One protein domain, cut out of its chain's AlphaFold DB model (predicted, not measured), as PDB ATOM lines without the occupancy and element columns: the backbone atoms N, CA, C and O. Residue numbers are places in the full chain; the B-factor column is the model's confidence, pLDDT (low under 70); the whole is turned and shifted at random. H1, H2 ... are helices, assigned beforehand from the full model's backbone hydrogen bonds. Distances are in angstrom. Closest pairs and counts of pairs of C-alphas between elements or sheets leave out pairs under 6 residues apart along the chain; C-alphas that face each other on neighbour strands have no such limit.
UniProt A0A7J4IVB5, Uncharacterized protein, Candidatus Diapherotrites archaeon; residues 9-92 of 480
ATOM      1  N   LEU A   9     247.361 224.193 167.191       80.81
ATOM      2  CA  LEU A   9     246.965 224.761 165.895       80.81
ATOM      3  C   LEU A   9     247.497 223.957 164.710       80.81
ATOM      4  O   LEU A   9     246.813 223.831 163.700       80.81
ATOM      5  N   GLN A  10     248.710 223.417 164.821       87.94
ATOM      6  CA  GLN A  10     249.273 222.591 163.760       87.94
ATOM      7  C   GLN A  10     248.526 221.257 163.704       87.94
ATOM      8  O   GLN A  10     248.074 220.869 162.634       87.94
ATOM      9  N   ARG A  11     248.268 220.629 164.854       87.81
ATOM     10  CA  ARG A  11     247.479 219.388 164.953       87.81
ATOM     11  C   ARG A  11     246.050 219.524 164.415       87.81
ATOM     12  O   ARG A  11     245.559 218.623 163.744       87.81
ATOM     13  N   ALA A  12     245.414 220.680 164.608       86.19
ATOM     14  CA  ALA A  12     244.098 220.958 164.030       86.19
ATOM     15  C   ALA A  12     244.089 220.904 162.489       86.19
ATOM     16  O   ALA A  12     243.074 220.537 161.905       86.19
ATOM     17  N   LYS A  13     245.211 221.214 161.818       91.75
ATOM     18  CA  LYS A  13     245.319 221.095 160.354       91.75
ATOM     19  C   LYS A  13     245.197 219.641 159.891       91.75
ATOM     20  O   LYS A  13     244.528 219.398 158.893       91.75
ATOM     21  N   ALA A  14     245.786 218.695 160.628       91.00
ATOM     22  CA  ALA A  14     245.657 217.265 160.339       91.00
ATOM     23  C   ALA A  14     244.203 216.799 160.479       91.00
ATOM     24  O   ALA A  14     243.668 216.172 159.575       91.00
ATOM     25  N   LEU A  15     243.521 217.203 161.555       86.62
ATOM     26  CA  LEU A  15     242.111 216.861 161.767       86.62
ATOM     27  C   LEU A  15     241.178 217.405 160.679       86.62
ATOM     28  O   LEU A  15     240.190 216.762 160.340       86.62
ATOM     29  N   VAL A  16     241.469 218.584 160.119       88.81
ATOM     30  CA  VAL A  16     240.690 219.129 158.993       88.81
ATOM     31  C   VAL A  16     240.845 218.266 157.741       88.81
ATOM     32  O   VAL A  16     239.871 218.110 157.008       88.81
ATOM     33  N   LEU A  17     242.034 217.715 157.494       92.56
ATOM     34  CA  LEU A  17     242.287 216.818 156.365       92.56
ATOM     35  C   LEU A  17     241.635 215.449 156.590       92.56
ATOM     36  O   LEU A  17     240.911 214.991 155.712       92.56
ATOM     37  N   LEU A  18     241.745 214.882 157.795       89.62
ATOM     38  CA  LEU A  18     241.010 213.666 158.162       89.62
ATOM     39  C   LEU A  18     239.488 213.845 158.009       89.62
ATOM     40  O   LEU A  18     238.810 213.000 157.439       89.62
ATOM     41  N   LYS A  19     238.929 214.991 158.429       85.25
ATOM     42  CA  LYS A  19     237.492 215.297 158.268       85.25
ATOM     43  C   LYS A  19     237.043 215.342 156.797       85.25
ATOM     44  O   LYS A  19     235.849 215.199 156.520       85.25
ATOM     45  N   LYS A  20     237.970 215.594 155.869       91.06
ATOM     46  CA  LYS A  20     237.721 215.567 154.420       91.06
ATOM     47  C   LYS A  20     237.797 214.157 153.821       91.06
ATOM     48  O   LYS A  20     237.553 214.033 152.630       91.06
ATOM     49  N   GLY A  21     238.089 213.134 154.625       90.31
ATOM     50  CA  GLY A  21     238.161 211.739 154.193       90.31
ATOM     51  C   GLY A  21     239.567 211.252 153.842       90.31
ATOM     52  O   GLY A  21     239.704 210.121 153.400       90.31
ATOM     53  N   HIS A  22     240.609 212.064 154.043       93.25
ATOM     54  CA  HIS A  22     241.984 211.621 153.810       93.25
ATOM     55  C   HIS A  22     242.432 210.617 154.869       93.25
ATOM     56  O   HIS A  22     242.167 210.812 156.059       93.25
ATOM     57  N   SER A  23     243.192 209.604 154.455       92.69
ATOM     58  CA  SER A  23     243.859 208.697 155.392       92.69
ATOM     59  C   SER A  23     244.961 209.430 156.183       92.69
ATOM     60  O   SER A  23     245.417 210.513 155.778       92.69
ATOM     61  N   PRO A  24     245.429 208.887 157.320       93.00
ATOM     62  CA  PRO A  24     246.555 209.470 158.053       93.00
ATOM     63  C   PRO A  24     247.835 209.590 157.218       93.00
ATOM     64  O   PRO A  24     248.541 210.593 157.339       93.00
ATOM     65  N   ASP A  25     248.100 208.633 156.324       93.94
ATOM     66  CA  ASP A  25     249.267 208.654 155.433       93.94
ATOM     67  C   ASP A  25     249.153 209.729 154.351       93.94
ATOM     68  O   ASP A  25     250.091 210.503 154.138       93.94
ATOM     69  N   GLU A  26     247.987 209.857 153.717       95.44
ATOM     70  CA  GLU A  26     247.715 210.954 152.782       95.44
ATOM     71  C   GLU A  26     247.822 212.311 153.473       95.44
ATOM     72  O   GLU A  26     248.455 213.241 152.968       95.44
ATOM     73  N   THR A  27     247.252 212.419 154.672       95.00
ATOM     74  CA  THR A  27     247.305 213.640 155.469       95.00
ATOM     75  C   THR A  27     248.747 213.999 155.828       95.00
ATOM     76  O   THR A  27     249.126 215.167 155.716       95.00
ATOM     77  N   ALA A  28     249.577 213.024 156.212       95.88
ATOM     78  CA  ALA A  28     250.996 213.236 156.483       95.88
ATOM     79  C   ALA A  28     251.753 213.715 155.231       95.88
ATOM     80  O   ALA A  28     252.516 214.678 155.322       95.88
ATOM     81  N   ARG A  29     251.483 213.137 154.050       97.06
ATOM     82  CA  ARG A  29     252.065 213.587 152.767       97.06
ATOM     83  C   ARG A  29     251.666 215.028 152.427       97.06
ATOM     84  O   ARG A  29     252.535 215.841 152.115       97.06
ATOM     85  N   ILE A  30     250.384 215.381 152.570       96.75
ATOM     86  CA  ILE A  30     249.882 216.748 152.331       96.75
ATOM     87  C   ILE A  30     250.520 217.747 153.309       96.75
ATOM     88  O   ILE A  30     250.896 218.858 152.926       96.75
ATOM     89  N   LEU A  31     250.643 217.379 154.586       96.19
ATOM     90  CA  LEU A  31     251.249 218.238 155.605       96.19
ATOM     91  C   LEU A  31     252.753 218.412 155.399       96.19
ATOM     92  O   LEU A  31     253.246 219.523 155.599       96.19
ATOM     93  N   ARG A  32     253.457 217.362 154.965       96.69
ATOM     94  CA  ARG A  32     254.863 217.430 154.557       96.69
ATOM     95  C   ARG A  32     255.025 218.436 153.422       96.69
ATOM     96  O   ARG A  32     255.725 219.426 153.592       96.69
ATOM     97  N   GLN A  33     254.287 218.254 152.327       96.44
ATOM     98  CA  GLN A  33     254.378 219.120 151.149       96.44
ATOM     99  C   GLN A  33     254.116 220.598 151.477       96.44
ATOM    100  O   GLN A  33     254.775 221.481 150.938       96.44
ATOM    101  N   ARG A  34     253.155 220.884 152.366       96.06
ATOM    102  CA  ARG A  34     252.744 222.264 152.670       96.06
ATOM    103  C   ARG A  34     253.548 222.946 153.768       96.06
ATOM    104  O   ARG A  34     253.617 224.172 153.775       96.06
ATOM    105  N   TYR A  35     254.038 222.196 154.752       94.62
ATOM    106  CA  TYR A  35     254.554 222.785 155.992       94.62
ATOM    107  C   TYR A  35     255.908 222.242 156.437       94.62
ATOM    108  O   TYR A  35     256.574 222.932 157.200       94.62
ATOM    109  N   HIS A  36     256.305 221.049 155.988       94.06
ATOM    110  CA  HIS A  36     257.551 220.394 156.402       94.06
ATOM    111  C   HIS A  36     258.221 219.703 155.206       94.06
ATOM    112  O   HIS A  36     258.347 218.480 155.207       94.06
ATOM    113  N   PRO A  37     258.605 220.444 154.149       94.75
ATOM    114  CA  PRO A  37     259.070 219.842 152.896       94.75
ATOM    115  C   PRO A  37     260.342 218.998 153.075       94.75
ATOM    116  O   PRO A  37     260.551 218.028 152.348       94.75
ATOM    117  N   THR A  38     261.157 219.341 154.073       95.62
ATOM    118  CA  THR A  38     262.433 218.690 154.399       95.62
ATOM    119  C   THR A  38     262.292 217.446 155.272       95.62
ATOM    120  O   THR A  38     263.229 216.662 155.349       95.62
ATOM    121  N   ASP A  39     261.154 217.252 155.940       93.75
ATOM    122  CA  ASP A  39     260.993 216.158 156.899       93.75
ATOM    123  C   ASP A  39     260.551 214.862 156.190       93.75
ATOM    124  O   ASP A  39     259.723 214.924 155.271       93.75
ATOM    125  N   PRO A  40     261.025 213.675 156.621       95.88
ATOM    126  CA  PRO A  40     260.478 212.393 156.176       95.88
ATOM    127  C   PRO A  40     258.975 212.286 156.471       95.88
ATOM    128  O   PRO A  40     258.496 212.772 157.499       95.88
ATOM    129  N   VAL A  41     258.211 211.625 155.589       95.31
ATOM    130  CA  VAL A  41     256.748 211.473 155.755       95.31
ATOM    131  C   VAL A  41     256.414 210.805 157.091       95.31
ATOM    132  O   VAL A  41     255.499 211.260 157.776       95.31
ATOM    133  N   ASP A  42     257.196 209.810 157.506       93.00
ATOM    134  CA  ASP A  42     256.999 209.099 158.773       93.00
ATOM    135  C   ASP A  42     257.214 209.999 159.991       93.00
ATOM    136  O   ASP A  42     256.478 209.906 160.974       93.00
ATOM    137  N   ASP A  43     258.160 210.934 159.921       93.38
ATOM    138  CA  ASP A  43     258.382 211.909 160.988       93.38
ATOM    139  C   ASP A  43     257.247 212.925 161.057       93.38
ATOM    140  O   ASP A  43     256.798 213.286 162.149       93.38
ATOM    141  N   VAL A  44     256.716 213.350 159.906       92.56
ATOM    142  CA  VAL A  44     255.504 214.175 159.857       92.56
ATOM    143  C   VAL A  44     254.314 213.393 160.422       92.56
ATOM    144  O   VAL A  44     253.580 213.935 161.252       92.56
ATOM    145  N   LYS A  45     254.159 212.108 160.076       93.00
ATOM    146  CA  LYS A  45     253.110 211.245 160.633       93.00
ATOM    147  C   LYS A  45     253.240 211.165 162.155       93.00
ATOM    148  O   LYS A  45     252.296 211.509 162.859       93.00
ATOM    149  N   ARG A  46     254.429 210.866 162.689       91.00
ATOM    150  CA  ARG A  46     254.698 210.821 164.142       91.00
ATOM    151  C   ARG A  46     254.442 212.161 164.845       91.00
ATOM    152  O   ARG A  46     253.904 212.183 165.953       91.00
ATOM    153  N   LYS A  47     254.797 213.292 164.219       91.25
ATOM    154  CA  LYS A  47     254.604 214.646 164.778       91.25
ATOM    155  C   LYS A  47     253.126 215.042 164.874       91.25
ATOM    156  O   LYS A  47     252.734 215.698 165.848       91.25
ATOM    157  N   TYR A  48     252.315 214.679 163.880       91.50
ATOM    158  CA  TYR A  48     250.904 215.080 163.785       91.50
ATOM    159  C   TYR A  48     249.920 214.049 164.343       91.50
ATOM    160  O   TYR A  48     248.881 214.445 164.876       91.50
ATOM    161  N   PHE A  49     250.273 212.765 164.305       90.44
ATOM    162  CA  PHE A  49     249.472 211.634 164.771       90.44
ATOM    163  C   PHE A  49     250.169 210.881 165.913       90.44
ATOM    164  O   PHE A  49     250.478 209.699 165.786       90.44
ATOM    165  N   PRO A  50     250.445 211.526 167.060       88.88
ATOM    166  CA  PRO A  50     251.052 210.808 168.168       88.88
ATOM    167  C   PRO A  50     250.072 209.775 168.724       88.88
ATOM    168  O   PRO A  50     248.890 210.073 168.914       88.88
ATOM    169  N   ALA A  51     250.582 208.586 169.038       84.38
ATOM    170  CA  ALA A  51     249.798 207.490 169.608       84.38
ATOM    171  C   ALA A  51     249.374 207.739 171.073       84.38
ATOM    172  O   ALA A  51     248.376 207.192 171.549       84.38
ATOM    173  N   LYS A  52     250.116 208.584 171.808       83.19
ATOM    174  CA  LYS A  52     249.908 208.869 173.240       83.19
ATOM    175  C   LYS A  52     249.784 210.376 173.523       83.19
ATOM    176  O   LYS A  52     250.376 211.207 172.832       83.19
ATOM    177  N   GLY A  53     249.019 210.722 174.564       81.56
ATOM    178  CA  GLY A  53     248.827 212.087 175.080       81.56
ATOM    179  C   GLY A  53     247.409 212.649 174.902       81.56
ATOM    180  O   GLY A  53     246.610 212.120 174.137       81.56
ATOM    181  N   ALA A  54     247.111 213.763 175.582       70.44
ATOM    182  CA  ALA A  54     245.779 214.395 175.613       70.44
ATOM    183  C   ALA A  54     245.237 214.830 174.232       70.44
ATOM    184  O   ALA A  54     244.051 215.095 174.080       70.44
ATOM    185  N   PHE A  55     246.108 214.886 173.219       76.62
ATOM    186  CA  PHE A  55     245.778 215.235 171.836       76.62
ATOM    187  C   PHE A  55     246.328 214.190 170.853       76.62
ATOM    188  O   PHE A  55     246.885 214.546 169.810       76.62
ATOM    189  N   ALA A  56     246.275 212.910 171.237       82.06
ATOM    190  CA  ALA A  56     246.681 211.776 170.415       82.06
ATOM    191  C   ALA A  56     245.688 211.553 169.266       82.06
ATOM    192  O   ALA A  56     244.718 210.814 169.400       82.06
ATOM    193  N   ILE A  57     245.930 212.218 168.133       81.19
ATOM    194  CA  ILE A  57     245.106 212.069 166.924       81.19
ATOM    195  C   ILE A  57     245.338 210.698 166.272       81.19
ATOM    196  O   ILE A  57     244.476 210.238 165.539       81.19
ATOM    197  N   GLY A  58     246.439 210.000 166.588       78.75
ATOM    198  CA  GLY A  58     246.689 208.643 166.081       78.75
ATOM    199  C   GLY A  58     245.609 207.626 166.473       78.75
ATOM    200  O   GLY A  58     245.401 206.660 165.763       78.75
ATOM    201  N   ARG A  59     244.843 207.879 167.546       82.12
ATOM    202  CA  ARG A  59     243.688 207.044 167.933       82.12
ATOM    203  C   ARG A  59     242.458 207.233 167.041       82.12
ATOM    204  O   ARG A  59     241.465 206.553 167.240       82.12
ATOM    205  N   LEU A  60     242.499 208.207 166.132       79.81
ATOM    206  CA  LEU A  60     241.435 208.487 165.171       79.81
ATOM    207  C   LEU A  60     241.716 207.868 163.795       79.81
ATOM    208  O   LEU A  60     240.994 208.144 162.841       79.81
ATOM    209  N   GLU A  61     242.777 207.070 163.666       80.19
ATOM    210  CA  GLU A  61     243.008 206.242 162.485       80.19
ATOM    211  C   GLU A  61     241.878 205.202 162.404       80.19
ATOM    212  O   GLU A  61     241.714 204.392 163.311       80.19
ATOM    213  N   GLY A  62     241.030 205.310 161.373       81.00
ATOM    214  CA  GLY A  62     239.812 204.501 161.220       81.00
ATOM    215  C   GLY A  62     238.555 205.044 161.918       81.00
ATOM    216  O   GLY A  62     237.492 204.449 161.782       81.00
ATOM    217  N   ALA A  63     238.641 206.176 162.626       84.00
ATOM    218  CA  ALA A  63     237.483 206.784 163.282       84.00
ATOM    219  C   ALA A  63     236.486 207.371 162.272       84.00
ATOM    220  O   ALA A  63     236.862 207.893 161.216       84.00
ATOM    221  N   THR A  64     235.203 207.356 162.629       88.12
ATOM    222  CA  THR A  64     234.151 207.925 161.783       88.12
ATOM    223  C   THR A  64     234.277 209.449 161.691       88.12
ATOM    224  O   THR A  64     234.862 210.134 162.540       88.12
ATOM    225  N   ARG A  65     233.680 210.038 160.648       80.19
ATOM    226  CA  ARG A  65     233.671 211.499 160.455       80.19
ATOM    227  C   ARG A  65     233.065 212.244 161.652       80.19
ATOM    228  O   ARG A  65     233.483 213.370 161.943       80.19
ATOM    229  N   GLU A  66     232.108 211.626 162.335       85.50
ATOM    230  CA  GLU A  66     231.438 212.162 163.521       85.50
ATOM    231  C   GLU A  66     232.366 212.177 164.737       85.50
ATOM    232  O   GLU A  66     232.497 213.210 165.395       85.50
ATOM    233  N   GLU A  67     233.109 211.096 164.974       84.62
ATOM    234  CA  GLU A  67     234.107 211.011 166.047       84.62
ATOM    235  C   GLU A  67     235.240 212.028 165.853       84.62
ATOM    236  O   GLU A  67     235.640 212.732 166.791       84.62
ATOM    237  N   ILE A  68     235.711 212.181 164.611       82.06
ATOM    238  CA  ILE A  68     236.708 213.196 164.250       82.06
ATOM    239  C   ILE A  68     236.144 214.601 164.511       82.06
ATOM    240  O   ILE A  68     236.839 215.454 165.077       82.06
ATOM    241  N   ALA A  69     234.884 214.864 164.145       82.12
ATOM    242  CA  ALA A  69     234.229 216.148 164.388       82.12
ATOM    243  C   ALA A  69     234.046 216.441 165.887       82.12
ATOM    244  O   ALA A  69     234.327 217.563 166.322       82.12
ATOM    245  N   ALA A  70     233.652 215.443 166.682       85.50
ATOM    246  CA  ALA A  70     233.509 215.551 168.129       85.50
ATOM    247  C   ALA A  70     234.850 215.877 168.804       85.50
ATOM    248  O   ALA A  70     234.927 216.774 169.650       85.50
ATOM    249  N   ASN A  71     235.938 215.224 168.384       81.75
ATOM    250  CA  ASN A  71     237.272 215.501 168.915       81.75
ATOM    251  C   ASN A  71     237.768 216.911 168.529       81.75
ATOM    252  O   ASN A  71     238.340 217.638 169.346       81.75
ATOM    253  N   LEU A  72     237.456 217.364 167.311       82.06
ATOM    254  CA  LEU A  72     237.725 218.735 166.864       82.06
ATOM    255  C   LEU A  72     236.933 219.764 167.698       82.06
ATOM    256  O   LEU A  72     237.461 220.827 168.035       82.06
ATOM    257  N   GLY A  73     235.698 219.430 168.088       85.00
ATOM    258  CA  GLY A  73     234.885 220.192 169.039       85.00
ATOM    259  C   GLY A  73     235.533 220.300 170.423       85.00
ATOM    260  O   GLY A  73     235.687 221.411 170.939       85.00
ATOM    261  N   LYS A  74     236.012 219.180 170.983       84.44
ATOM    262  CA  LYS A  74     236.760 219.151 172.256       84.44
ATOM    263  C   LYS A  74     238.035 219.997 172.183       84.44
ATOM    264  O   LYS A  74     238.309 220.792 173.075       84.44
ATOM    265  N   MET A  75     238.797 219.916 171.091       81.00
ATOM    266  CA  MET A  75     239.988 220.757 170.914       81.00
ATOM    267  C   MET A  75     239.659 222.252 170.870       81.00
ATOM    268  O   MET A  75     240.379 223.052 171.471       81.00
ATOM    269  N   LYS A  76     238.578 222.645 170.186       83.62
ATOM    270  CA  LYS A  76     238.118 224.039 170.183       83.62
ATOM    271  C   LYS A  76     237.698 224.491 171.580       83.62
ATOM    272  O   LYS A  76     238.092 225.579 171.984       83.62
ATOM    273  N   SER A  77     236.976 223.664 172.339       85.56
ATOM    274  CA  SER A  77     236.564 224.023 173.701       85.56
ATOM    275  C   SER A  77     237.759 224.178 174.647       85.56
ATOM    276  O   SER A  77     237.808 225.154 175.394       85.56
ATOM    277  N   TYR A  78     238.782 223.316 174.557       85.12
ATOM    278  CA  TYR A  78     240.039 223.498 175.295       85.12
ATOM    279  C   TYR A  78     240.763 224.792 174.913       85.12
ATOM    280  O   TYR A  78     241.310 225.465 175.784       85.12
ATOM    281  N   GLN A  79     240.754 225.180 173.633       82.81
ATOM    282  CA  GLN A  79     241.326 226.459 173.204       82.81
ATOM    283  C   GLN A  79     240.550 227.647 173.768       82.81
ATOM    284  O   GLN A  79     241.174 228.589 174.252       82.81
ATOM    285  N   THR A  80     239.217 227.613 173.721       84.12
ATOM    286  CA  THR A  80     238.373 228.670 174.291       84.12
ATOM    287  C   THR A  80     238.610 228.781 175.792       84.12
ATOM    288  O   THR A  80     238.962 229.858 176.256       84.12
ATOM    289  N   ARG A  81     238.570 227.666 176.533       85.75
ATOM    290  CA  ARG A  81     238.855 227.639 177.978       85.75
ATOM    291  C   ARG A  81     240.269 228.105 178.301       85.75
ATOM    292  O   ARG A  81     240.459 228.856 179.246       85.75
ATOM    293  N   GLY A  82     241.265 227.711 177.509       85.50
ATOM    294  CA  GLY A  82     242.641 228.179 177.669       85.50
ATOM    295  C   GLY A  82     242.778 229.684 177.425       85.50
ATOM    296  O   GLY A  82     243.464 230.368 178.181       85.50
ATOM    297  N   ARG A  83     242.091 230.225 176.409       84.56
ATOM    298  CA  ARG A  83     242.033 231.670 176.140       84.56
ATOM    299  C   ARG A  83     241.303 232.419 177.241       84.56
ATOM    300  O   ARG A  83     241.800 233.450 177.664       84.56
ATOM    301  N   GLU A  84     240.177 231.905 177.717       85.06
ATOM    302  CA  GLU A  84     239.429 232.471 178.840       85.06
ATOM    303  C   GLU A  84     240.255 232.441 180.118       85.06
ATOM    304  O   GLU A  84     240.321 233.444 180.811       85.06
ATOM    305  N   PHE A  85     240.937 231.336 180.413       87.69
ATOM    306  CA  PHE A  85     241.826 231.226 181.563       87.69
ATOM    307  C   PHE A  85     242.988 232.215 181.457       87.69
ATOM    308  O   PHE A  85     243.280 232.936 182.407       87.69
ATOM    309  N   HIS A  86     243.617 232.323 180.283       82.62
ATOM    310  CA  HIS A  86     244.694 233.282 180.055       82.62
ATOM    311  C   HIS A  86     244.198 234.735 180.099       82.62
ATOM    312  O   HIS A  86     244.892 235.598 180.629       82.62
ATOM    313  N   ALA A  87     243.003 235.013 179.577       82.88
ATOM    314  CA  ALA A  87     242.364 236.322 179.638       82.88
ATOM    315  C   ALA A  87     241.986 236.674 181.077       82.88
ATOM    316  O   ALA A  87     242.314 237.763 181.517       82.88
ATOM    317  N   LYS A  88     241.393 235.749 181.839       84.25
ATOM    318  CA  LYS A  88     241.111 235.912 183.272       84.25
ATOM    319  C   LYS A  88     242.394 236.164 184.054       84.25
ATOM    320  O   LYS A  88     242.424 237.072 184.872       84.25
ATOM    321  N   ARG A  89     243.471 235.429 183.753       85.00
ATOM    322  CA  ARG A  89     244.781 235.626 184.383       85.00
ATOM    323  C   ARG A  89     245.380 236.989 184.041       85.00
ATOM    324  O   ARG A  89     245.891 237.647 184.934       85.00
ATOM    325  N   LEU A  90     245.336 237.430 182.783       80.06
ATOM    326  CA  LEU A  90     245.908 238.718 182.364       80.06
ATOM    327  C   LEU A  90     245.042 239.932 182.731       80.06
ATOM    328  O   LEU A  90     245.590 240.996 182.997       80.06
ATOM    329  N   ASN A  91     243.719 239.775 182.754       84.56
ATOM    330  CA  ASN A  91     242.758 240.841 183.041       84.56
ATOM    331  C   ASN A  91     242.415 240.943 184.531       84.56
ATOM    332  O   ASN A  91     241.436 241.600 184.883       84.56
ATOM    333  N   THR A  92     243.188 240.315 185.422       87.88
ATOM    334  CA  THR A  92     243.043 240.623 186.844       87.88
ATOM    335  C   THR A  92     243.379 242.102 187.063       87.88
ATOM    336  O   THR A  92     244.320 242.612 186.442       87.88
TER     337      THR A  92
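This is residues 9 to 92 of the 480 residues of an uncharacterized protein of Candidatus Diapherotrites archaeon (UniProt A0A7J4IVB5). A compact head of short helices and loops has one long helix, H5, running along it and out of it as an arm. H1 is in the middle of the head, with H2 and H3 crossed beyond it and the first part of H5 packed on it; residues 80 to 92 stick out free. The printed part has 84 residues with five named helices, H1 to H5 in order, and no named strand: all helix. It is only just loose, close to compact, with a radius of gyration of the C-alphas of 14.4 A and spans of 45 by 31 by 22 A.

H5, residues 65 to 90, touches H1, residues 9 to 19, with residues 65 to 72 alone; they run opposite ways at a shallow tilt of 20 degrees, and their closest C-alphas, of Lys 19 and Arg 65, are 5.8 A apart. H1, the hub, touches H2, residues 24 to 35, at a steep tilt of 46 degrees, opposite ways, closest at the C-alphas of Leu 17 and Thr 27, 6.0 A. H2 touches H3, residues 41 to 48, about perpendicular at 89 degrees, closest at the C-alphas of Ala 28 and Lys 45, 5.1 A. H1 and H3 only just touch, with 3 pairs of C-alphas within 8 A, the closest those of Arg 11 and Tyr 48, 5.6 A. H4, residues 57 to 60, is close to H5 but not clearly touching, with the C-alphas of Leu 60 and Ile 68 closest at 6.7 A. H5 is apart from H2 and H3. Every O i to N i+4 pair is within hydrogen-bond range in H2, H3 and H5, and 5 of 7 in H1; H4 is too short for such a pair.

H5 measures 37.0 A, from C-alpha 65 at (233.671, 211.499, 160.455) to C-alpha 90 at (245.908, 238.718, 182.364). H1 measures 15.4 A from C-alpha 9 at (246.965, 224.761, 165.895), H2 15.7 A, H3 10.6 A and H4 5.4 A.

The C-alphas farthest apart, of Glu 26 and Thr 92, are 45.4 A apart. The printed part has no cut and no long link. Mean pLDDT of the printed part is 87.6, and no printed residue is under 70.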